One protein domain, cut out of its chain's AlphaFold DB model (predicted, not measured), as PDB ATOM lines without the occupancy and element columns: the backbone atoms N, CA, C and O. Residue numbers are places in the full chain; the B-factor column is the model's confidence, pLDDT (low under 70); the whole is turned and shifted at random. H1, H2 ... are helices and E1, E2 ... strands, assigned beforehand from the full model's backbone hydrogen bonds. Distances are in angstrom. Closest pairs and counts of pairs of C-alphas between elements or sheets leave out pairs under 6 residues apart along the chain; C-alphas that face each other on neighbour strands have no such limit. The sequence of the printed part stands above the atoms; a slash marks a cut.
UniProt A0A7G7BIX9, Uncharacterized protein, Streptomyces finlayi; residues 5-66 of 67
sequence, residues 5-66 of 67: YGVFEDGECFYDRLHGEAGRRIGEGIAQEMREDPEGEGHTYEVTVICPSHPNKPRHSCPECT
ATOM      1  N   TYR A   5      13.727  23.422 -16.467       95.19
ATOM      2  CA  TYR A   5      12.660  23.547 -15.490       95.19
ATOM      3  C   TYR A   5      13.241  23.969 -14.139       95.19
ATOM      4  O   TYR A   5      14.420  23.748 -13.858       95.19
ATOM      5  N   GLY A   6      12.401  24.567 -13.306       95.50
ATOM      6  CA  GLY A   6      12.704  24.928 -11.929       95.50
ATOM      7  C   GLY A   6      11.485  24.718 -11.040       95.50
ATOM      8  O   GLY A   6      10.361  24.614 -11.538       95.50
ATOM      9  N   VAL A   7      11.735  24.631  -9.739       96.12
ATOM     10  CA  VAL A   7      10.730  24.620  -8.678       96.12
ATOM     11  C   VAL A   7      10.676  26.018  -8.084       96.12
ATOM     12  O   VAL A   7      11.710  26.575  -7.709       96.12
ATOM     13  N   PHE A   8       9.476  26.577  -8.007       95.19
ATOM     14  CA  PHE A   8       9.227  27.917  -7.506       95.19
ATOM     15  C   PHE A   8       8.322  27.857  -6.284       95.19
ATOM     16  O   PHE A   8       7.267  27.234  -6.351       95.19
ATOM     17  N   GLU A   9       8.737  28.511  -5.207       94.81
ATOM     18  CA  GLU A   9       7.986  28.705  -3.968       94.81
ATOM     19  C   GLU A   9       7.424  30.129  -3.988       94.81
ATOM     20  O   GLU A   9       8.182  31.094  -4.045       94.81
ATOM     21  N   ASP A  10       6.101  30.276  -4.067       91.75
ATOM     22  CA  ASP A  10       5.410  31.575  -4.145       91.75
ATOM     23  C   ASP A  10       5.937  32.516  -5.245       91.75
ATOM     24  O   ASP A  10       5.888  33.745  -5.156       91.75
ATOM     25  N   GLY A  11       6.420  31.921  -6.338       87.19
ATOM     26  CA  GLY A  11       6.983  32.631  -7.483       87.19
ATOM     27  C   GLY A  11       8.470  32.971  -7.361       87.19
ATOM     28  O   GLY A  11       9.040  33.470  -8.336       87.19
ATOM     29  N   GLU A  12       9.112  32.666  -6.233       89.69
ATOM     30  CA  GLU A  12      10.562  32.743  -6.055       89.69
ATOM     31  C   GLU A  12      11.231  31.407  -6.385       89.69
ATOM     32  O   GLU A  12      10.669  30.334  -6.190       89.69
ATOM     33  N   CYS A  13      12.436  31.454  -6.950       90.94
ATOM     34  CA  CYS A  13      13.137  30.245  -7.368       90.94
ATOM     35  C   CYS A  13      13.695  29.492  -6.157       90.94
ATOM     36  O   CYS A  13      14.644  29.949  -5.524       90.94
ATOM     37  N   PHE A  14      13.143  28.309  -5.901       91.62
ATOM     38  CA  PHE A  14      13.591  27.400  -4.852       91.62
ATOM     39  C   PHE A  14      14.655  26.420  -5.371       91.62
ATOM     40  O   PHE A  14      15.655  26.157  -4.705       91.62
ATOM     41  N   TYR A  15      14.474  25.910  -6.596       91.69
ATOM     42  CA  TYR A  15      15.406  24.973  -7.228       91.69
ATOM     43  C   TYR A  15      15.468  25.195  -8.745       91.69
ATOM     44  O   TYR A  15      14.429  25.188  -9.400       91.69
ATOM     45  N   ASP A  16      16.660  25.364  -9.328       90.38
ATOM     46  CA  ASP A  16      16.844  25.664 -10.756       90.38
ATOM     47  C   ASP A  16      17.553  24.541 -11.549       90.38
ATOM     48  O   ASP A  16      17.974  23.519 -11.009       90.38
ATOM     49  N   ARG A  17      17.666  24.730 -12.876       87.94
ATOM     50  CA  ARG A  17      18.476  23.918 -13.816       87.94
ATOM     51  C   ARG A  17      18.110  22.434 -13.905       87.94
ATOM     52  O   ARG A  17      18.963  21.561 -14.081       87.94
ATOM     53  N   LEU A  18      16.821  22.128 -13.869       92.81
ATOM     54  CA  LEU A  18      16.319  20.780 -14.116       92.81
ATOM     55  C   LEU A  18      16.134  20.553 -15.622       92.81
ATOM     56  O   LEU A  18      15.211  21.074 -16.243       92.81
ATOM     57  N   HIS A  19      17.007  19.761 -16.243       93.75
ATOM     58  CA  HIS A  19      17.027  19.626 -17.702       93.75
ATOM     59  C   HIS A  19      16.052  18.568 -18.253       93.75
ATOM     60  O   HIS A  19      16.106  17.383 -17.908       93.75
ATOM     61  N   GLY A  20      15.220  18.985 -19.210       93.88
ATOM     62  CA  GLY A  20      14.308  18.132 -19.974       93.88
ATOM     63  C   GLY A  20      13.213  17.471 -19.131       93.88
ATOM     64  O   GLY A  20      12.989  17.812 -17.975       93.88
ATOM     65  N   GLU A  21      12.535  16.477 -19.707       94.44
ATOM     66  CA  GLU A  21      11.437  15.763 -19.029       94.44
ATOM     67  C   GLU A  21      11.887  14.946 -17.809       94.44
ATOM     68  O   GLU A  21      11.081  14.630 -16.935       94.44
ATOM     69  N   ALA A  22      13.167  14.563 -17.748       94.31
ATOM     70  CA  ALA A  22      13.735  13.951 -16.551       94.31
ATOM     71  C   ALA A  22      13.840  14.985 -15.422       94.31
ATOM     72  O   ALA A  22      13.399  14.715 -14.309       94.31
ATOM     73  N   GLY A  23      14.339  16.184 -15.738       94.44
ATOM     74  CA  GLY A  23      14.376  17.310 -14.817       94.44
ATOM     75  C   GLY A  23      12.990  17.709 -14.313       94.44
ATOM     76  O   GLY A  23      12.812  17.843 -13.107       94.44
ATOM     77  N   ARG A  24      11.989  17.814 -15.200       95.44
ATOM     78  CA  ARG A  24      10.606  18.127 -14.797       95.44
ATOM     79  C   ARG A  24      10.082  17.159 -13.733       95.44
ATOM     80  O   ARG A  24       9.570  17.606 -12.717       95.44
ATOM     81  N   ARG A  25      10.276  15.850 -13.928       96.50
ATOM     82  CA  ARG A  25       9.853  14.820 -12.961       96.50
ATOM     83  C   ARG A  25      10.579  14.912 -11.620       96.50
ATOM     84  O   ARG A  25       9.967  14.663 -10.591       96.50
ATOM     85  N   ILE A  26      11.865  15.270 -11.624       95.88
ATOM     86  CA  ILE A  26      12.616  15.526 -10.384       95.88
ATOM     87  C   ILE A  26      12.016  16.734  -9.658       95.88
ATOM     88  O   ILE A  26      11.749  16.652  -8.465       95.88
ATOM     89  N   GLY A  27      11.746  17.821 -10.385       95.88
ATOM     90  CA  GLY A  27      11.114  19.013  -9.824       95.88
ATOM     91  C   GLY A  27       9.727  18.735  -9.251       95.88
ATOM     92  O   GLY A  27       9.401  19.246  -8.189       95.88
ATOM     93  N   GLU A  28       8.929  17.896  -9.916       96.31
ATOM     94  CA  GLU A  28       7.611  17.466  -9.421       96.31
ATOM     95  C   GLU A  28       7.723  16.682  -8.111       96.31
ATOM     96  O   GLU A  28       6.918  16.911  -7.213       96.31
ATOM     97  N   GLY A  29       8.743  15.826  -7.977       96.25
ATOM     98  CA  GLY A  29       9.059  15.143  -6.721       96.25
ATOM     99  C   GLY A  29       9.416  16.125  -5.606       96.25
ATOM    100  O   GLY A  29       8.781  16.098  -4.561       96.25
ATOM    101  N   ILE A  30      10.343  17.056  -5.865       94.88
ATOM    102  CA  ILE A  30      10.745  18.084  -4.890       94.88
ATOM    103  C   ILE A  30       9.535  18.925  -4.465       94.88
ATOM    104  O   ILE A  30       9.293  19.110  -3.280       94.88
ATOM    105  N   ALA A  31       8.743  19.417  -5.422       94.44
ATOM    106  CA  ALA A  31       7.558  20.221  -5.133       94.44
ATOM    107  C   ALA A  31       6.510  19.441  -4.330       94.44
ATOM    108  O   ALA A  31       5.800  20.030  -3.522       94.44
ATOM    109  N   GLN A  32       6.382  18.133  -4.560       94.50
ATOM    110  CA  GLN A  32       5.518  17.281  -3.756       94.50
ATOM    111  C   GLN A  32       6.066  17.131  -2.330       94.50
ATOM    112  O   GLN A  32       5.314  17.371  -1.393       94.50
ATOM    113  N   GLU A  33       7.351  16.804  -2.171       94.69
ATOM    114  CA  GLU A  33       7.991  16.667  -0.856       94.69
ATOM    115  C   GLU A  33       7.846  17.951  -0.032       94.69
ATOM    116  O   GLU A  33       7.444  17.884   1.125       94.69
ATOM    117  N   MET A  34       8.062  19.123  -0.641       93.38
ATOM    118  CA  MET A  34       7.902  20.409   0.046       93.38
ATOM    119  C   MET A  34       6.455  20.680   0.476       93.38
ATOM    120  O   MET A  34       6.226  21.231   1.543       93.38
ATOM    121  N   ARG A  35       5.451  20.262  -0.310       90.25
ATOM    122  CA  ARG A  35       4.033  20.403   0.080       90.25
ATOM    123  C   ARG A  35       3.627  19.473   1.225       90.25
ATOM    124  O   ARG A  35       2.613  19.728   1.868       90.25
ATOM    125  N   GLU A  36       4.338  18.363   1.405       92.19
ATOM    126  CA  GLU A  36       4.112  17.413   2.498       92.19
ATOM    127  C   GLU A  36       4.916  17.786   3.759       92.19
ATOM    128  O   GLU A  36       4.614  17.286   4.845       92.19
ATOM    129  N   ASP A  37       5.908  18.673   3.630       92.12
ATOM    130  CA  ASP A  37       6.718  19.174   4.735       92.12
ATOM    131  C   ASP A  37       5.959  20.249   5.548       92.12
ATOM    132  O   ASP A  37       5.381  21.168   4.961       92.12
ATOM    133  N   PRO A  38       5.960  20.185   6.895       90.06
ATOM    134  CA  PRO A  38       5.362  21.220   7.738       90.06
ATOM    135  C   PRO A  38       5.936  22.628   7.514       90.06
ATOM    136  O   PRO A  38       5.231  23.606   7.748       90.06
ATOM    137  N   GLU A  39       7.199  22.751   7.092       85.38
ATOM    138  CA  GLU A  39       7.823  24.035   6.750       85.38
ATOM    139  C   GLU A  39       7.283  24.603   5.430       85.38
ATOM    140  O   GLU A  39       7.251  25.820   5.261       85.38
ATOM    141  N   GLY A  40       6.803  23.746   4.525       81.31
ATOM    142  CA  GLY A  40       6.148  24.159   3.283       81.31
ATOM    143  C   GLY A  40       4.641  24.391   3.418       81.31
ATOM    144  O   GLY A  40       3.983  24.795   2.452       81.31
ATOM    145  N   GLU A  41       4.063  24.168   4.603       86.00
ATOM    146  CA  GLU A  41       2.648  24.430   4.858       86.00
ATOM    147  C   GLU A  41       2.349  25.934   4.717       86.00
ATOM    148  O   GLU A  41       2.845  26.771   5.467       86.00
ATOM    149  N   GLY A  42       1.499  26.286   3.749       87.12
ATOM    150  CA  GLY A  42       1.129  27.675   3.452       87.12
ATOM    151  C   GLY A  42       1.845  28.286   2.244       87.12
ATOM    152  O   GLY A  42       1.431  29.357   1.801       87.12
ATOM    153  N   HIS A  43       2.825  27.585   1.671       92.56
ATOM    154  CA  HIS A  43       3.536  27.996   0.462       92.56
ATOM    155  C   HIS A  43       3.004  27.284  -0.790       92.56
ATOM    156  O   HIS A  43       2.539  26.138  -0.756       92.56
ATOM    157  N   THR A  44       3.063  27.964  -1.934       91.81
ATOM    158  CA  THR A  44       2.710  27.383  -3.233       91.81
ATOM    159  C   THR A  44       3.956  26.947  -3.990       91.81
ATOM    160  O   THR A  44       4.766  27.768  -4.402       91.81
ATOM    161  N   TYR A  45       4.090  25.640  -4.218       93.94
ATOM    162  CA  TYR A  45       5.187  25.085  -5.015       93.94
ATOM    163  C   TYR A  45       4.731  24.808  -6.446       93.94
ATOM    164  O   TYR A  45       3.803  24.024  -6.657       93.94
ATOM    165  N   GLU A  46       5.389  25.398  -7.440       94.94
ATOM    166  CA  GLU A  46       5.119  25.188  -8.864       94.94
ATOM    167  C   GLU A  46       6.370  24.696  -9.594       94.94
ATOM    168  O   GLU A  46       7.466  25.209  -9.392       94.94
ATOM    169  N   VAL A  47       6.200  23.730 -10.498       96.06
ATOM    170  CA  VAL A  47       7.261  23.296 -11.414       96.06
ATOM    171  C   VAL A  47       6.979  23.856 -12.792       96.06
ATOM    172  O   VAL A  47       5.951  23.547 -13.396       96.06
ATOM    173  N   THR A  48       7.896  24.659 -13.320       95.56
ATOM    174  CA  THR A  48       7.701  25.278 -14.632       95.56
ATOM    175  C   THR A  48       9.016  25.616 -15.315       95.56
ATOM    176  O   THR A  48      10.098  25.442 -14.756       95.56
ATOM    177  N   VAL A  49       8.931  26.048 -16.570       94.44
ATOM    178  CA  VAL A  49      10.097  26.393 -17.387       94.44
ATOM    179  C   VAL A  49      10.756  27.650 -16.831       94.44
ATOM    180  O   VAL A  49      10.079  28.649 -16.583       94.44
ATOM    181  N   ILE A  50      12.076  27.625 -16.692       92.56
ATOM    182  CA  ILE A  50      12.872  28.774 -16.258       92.56
ATOM    183  C   ILE A  50      13.002  29.778 -17.406       92.56
ATOM    184  O   ILE A  50      13.143  29.409 -18.577       92.56
ATOM    185  N   CYS A  51      12.952  31.073 -17.088       91.12
ATOM    186  CA  CYS A  51      13.262  32.104 -18.068       91.12
ATOM    187  C   CYS A  51      14.752  32.020 -18.473       91.12
ATOM    188  O   CYS A  51      15.620  32.174 -17.615       91.12
ATOM    189  N   PRO A  52      15.085  31.860 -19.770       88.12
ATOM    190  CA  PRO A  52      16.478  31.719 -20.212       88.12
ATOM    191  C   PRO A  52      17.327  32.977 -19.966       88.12
ATOM    192  O   PRO A  52      18.548  32.884 -19.871       88.12
ATOM    193  N   SER A  53      16.690  34.146 -19.849       88.94
ATOM    194  CA  SER A  53      17.351  35.413 -19.509       88.94
ATOM    195  C   SER A  53      17.372  35.689 -18.000       88.94
ATOM    196  O   SER A  53      18.208  36.454 -17.531       88.94
ATOM    197  N   HIS A  54      16.461  35.076 -17.235       88.38
ATOM    198  CA  HIS A  54      16.277  35.308 -15.801       88.38
ATOM    199  C   HIS A  54      16.136  33.967 -15.071       88.38
ATOM    200  O   HIS A  54      15.010  33.528 -14.828       88.38
ATOM    201  N   PRO A  55      17.248  33.322 -14.675       84.44
ATOM    202  CA  PRO A  55      17.212  31.972 -14.111       84.44
ATOM    203  C   PRO A  55      16.392  31.864 -12.816       84.44
ATOM    204  O   PRO A  55      15.904  30.793 -12.482       84.44
ATOM    205  N   ASN A  56      16.167  32.990 -12.134       86.50
ATOM    206  CA  ASN A  56      15.405  33.050 -10.890       86.50
ATOM    207  C   ASN A  56      13.903  33.305 -11.099       86.50
ATOM    208  O   ASN A  56      13.198  33.551 -10.125       86.50
ATOM    209  N   LYS A  57      13.409  33.333 -12.345       88.81
ATOM    210  CA  LYS A  57      12.000  33.622 -12.639       88.81
ATOM    211  C   LYS A  57      11.344  32.532 -13.486       88.81
ATOM    212  O   LYS A  57      11.967  32.042 -14.438       88.81
ATOM    213  N   PRO A  58      10.061  32.229 -13.225       91.56
ATOM    214  CA  PRO A  58       9.256  31.447 -14.145       91.56
ATOM    215  C   PRO A  58       9.221  32.118 -15.519       91.56
ATOM    216  O   PRO A  58       9.067  33.336 -15.644       91.56
ATOM    217  N   ARG A  59       9.330  31.333 -16.591       91.00
ATOM    218  CA  ARG A  59       9.282  31.862 -17.959       91.00
ATOM    219  C   ARG A  59       7.953  32.552 -18.257       91.00
ATOM    220  O   ARG A  59       7.945  33.559 -18.954       91.00
ATOM    221  N   HIS A  60       6.851  32.024 -17.726       90.00
ATOM    222  CA  HIS A  60       5.504  32.566 -17.938       90.00
ATOM    223  C   HIS A  60       5.241  33.884 -17.197       90.00
ATOM    224  O   HIS A  60       4.337  34.618 -17.576       90.00
ATOM    225  N   SER A  61       6.044  34.222 -16.188       88.06
ATOM    226  CA  SER A  61       5.938  35.490 -15.458       88.06
ATOM    227  C   SER A  61       6.988  36.516 -15.891       88.06
ATOM    228  O   SER A  61       6.978  37.652 -15.417       88.06
ATOM    229  N   CYS A  62       7.890  36.157 -16.811       88.31
ATOM    230  CA  CYS A  62       8.862  37.077 -17.387       88.31
ATOM    231  C   CYS A  62       8.216  37.910 -18.513       88.31
ATOM    232  O   CYS A  62       7.868  37.332 -19.544       88.31
ATOM    233  N   PRO A  63       8.124  39.252 -18.382       87.38
ATOM    234  CA  PRO A  63       7.509  40.109 -19.402       87.38
ATOM    235  C   PRO A  63       8.178  39.999 -20.774       87.38
ATOM    236  O   PRO A  63       7.508  40.062 -21.791       87.38
ATOM    237  N   GLU A  64       9.495  39.786 -20.820       87.56
ATOM    238  CA  GLU A  64      10.234  39.623 -22.080       87.56
ATOM    239  C   GLU A  64       9.975  38.275 -22.762       87.56
ATOM    240  O   GLU A  64      10.227  38.127 -23.952       87.56
ATOM    241  N   CYS A  65       9.502  37.275 -22.014       85.31
ATOM    242  CA  CYS A  65       9.144  35.970 -22.564       85.31
ATOM    243  C   CYS A  65       7.669  35.871 -22.963       85.31
ATOM    244  O   CYS A  65       7.325  34.936 -23.689       85.31
ATOM    245  N   THR A  66       6.813  36.762 -22.451       82.50
ATOM    246  CA  THR A  66       5.359  36.747 -22.673       82.50
ATOM    247  C   THR A  66       4.820  37.911 -23.504       82.50
ATOM    248  O   THR A  66       3.668  37.827 -23.930       82.50
TER     249      THR A  66
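Overview. This is residues 5 to 66 of the 67 residues of an uncharacterized protein of Streptomyces finlayi (UniProt A0A7G7BIX9). A curled, strongly twisted sheet of four strands is covered over E1 and E3 by one long helix, H1; short H2 only grazes the sheet. The 62 printed residues include, in order, E1 E2 H1 E3 E4 H2; the sheet, E2 E1 E3 E4, is all antiparallel, the class mixed. The whole is compact, radius of gyration of the C-alphas 11.3 A, and flat, spanning 35 by 24 by 13 A.

Along the chain. E1, residues 5 to 9, begins at C-alpha 5 (12.660, 23.547, -15.490). E2, residues 12 to 19, 18.7 A, bends by 57 degrees at residue 15. H1, 20 to 36, measures 24.7 A; E3, 45 to 51, 16.9 A. E4 is 54 to 58; H2, 63 to 66, ends at C-alpha 66 (5.359, 36.747, -22.673).

Arrangement. Hairpin E1 and E2 has N 7 and O 15 at 2.8 A; E1 and E3, N 6 and O 48 at 2.9 A; hairpin E3 and E4, N 51 and O 57 at 3.0 A. H1, height 7.9 A over the sheet, runs along E1, at 2 degrees on the local plane; its 2 C-alphas on E2 leave it only just not over E2. The closest C-alphas of H1 and E3 are Ala 31 and Tyr 45, 5.4 A. E2, H1, E3 make a split strand-helix-strand unit, E1 between the strands, crossover right-handed. Every O i to N i+4 pair in H1 is within hydrogen-bond range; H2 is too short for one. H1 and H2 are apart.

Size, cuts and confidence. The farthest C-alphas, Pro 38 and Glu 64, are 35.4 A apart. The printed part has no cut and no long link; no printed residue is under 70 in pLDDT.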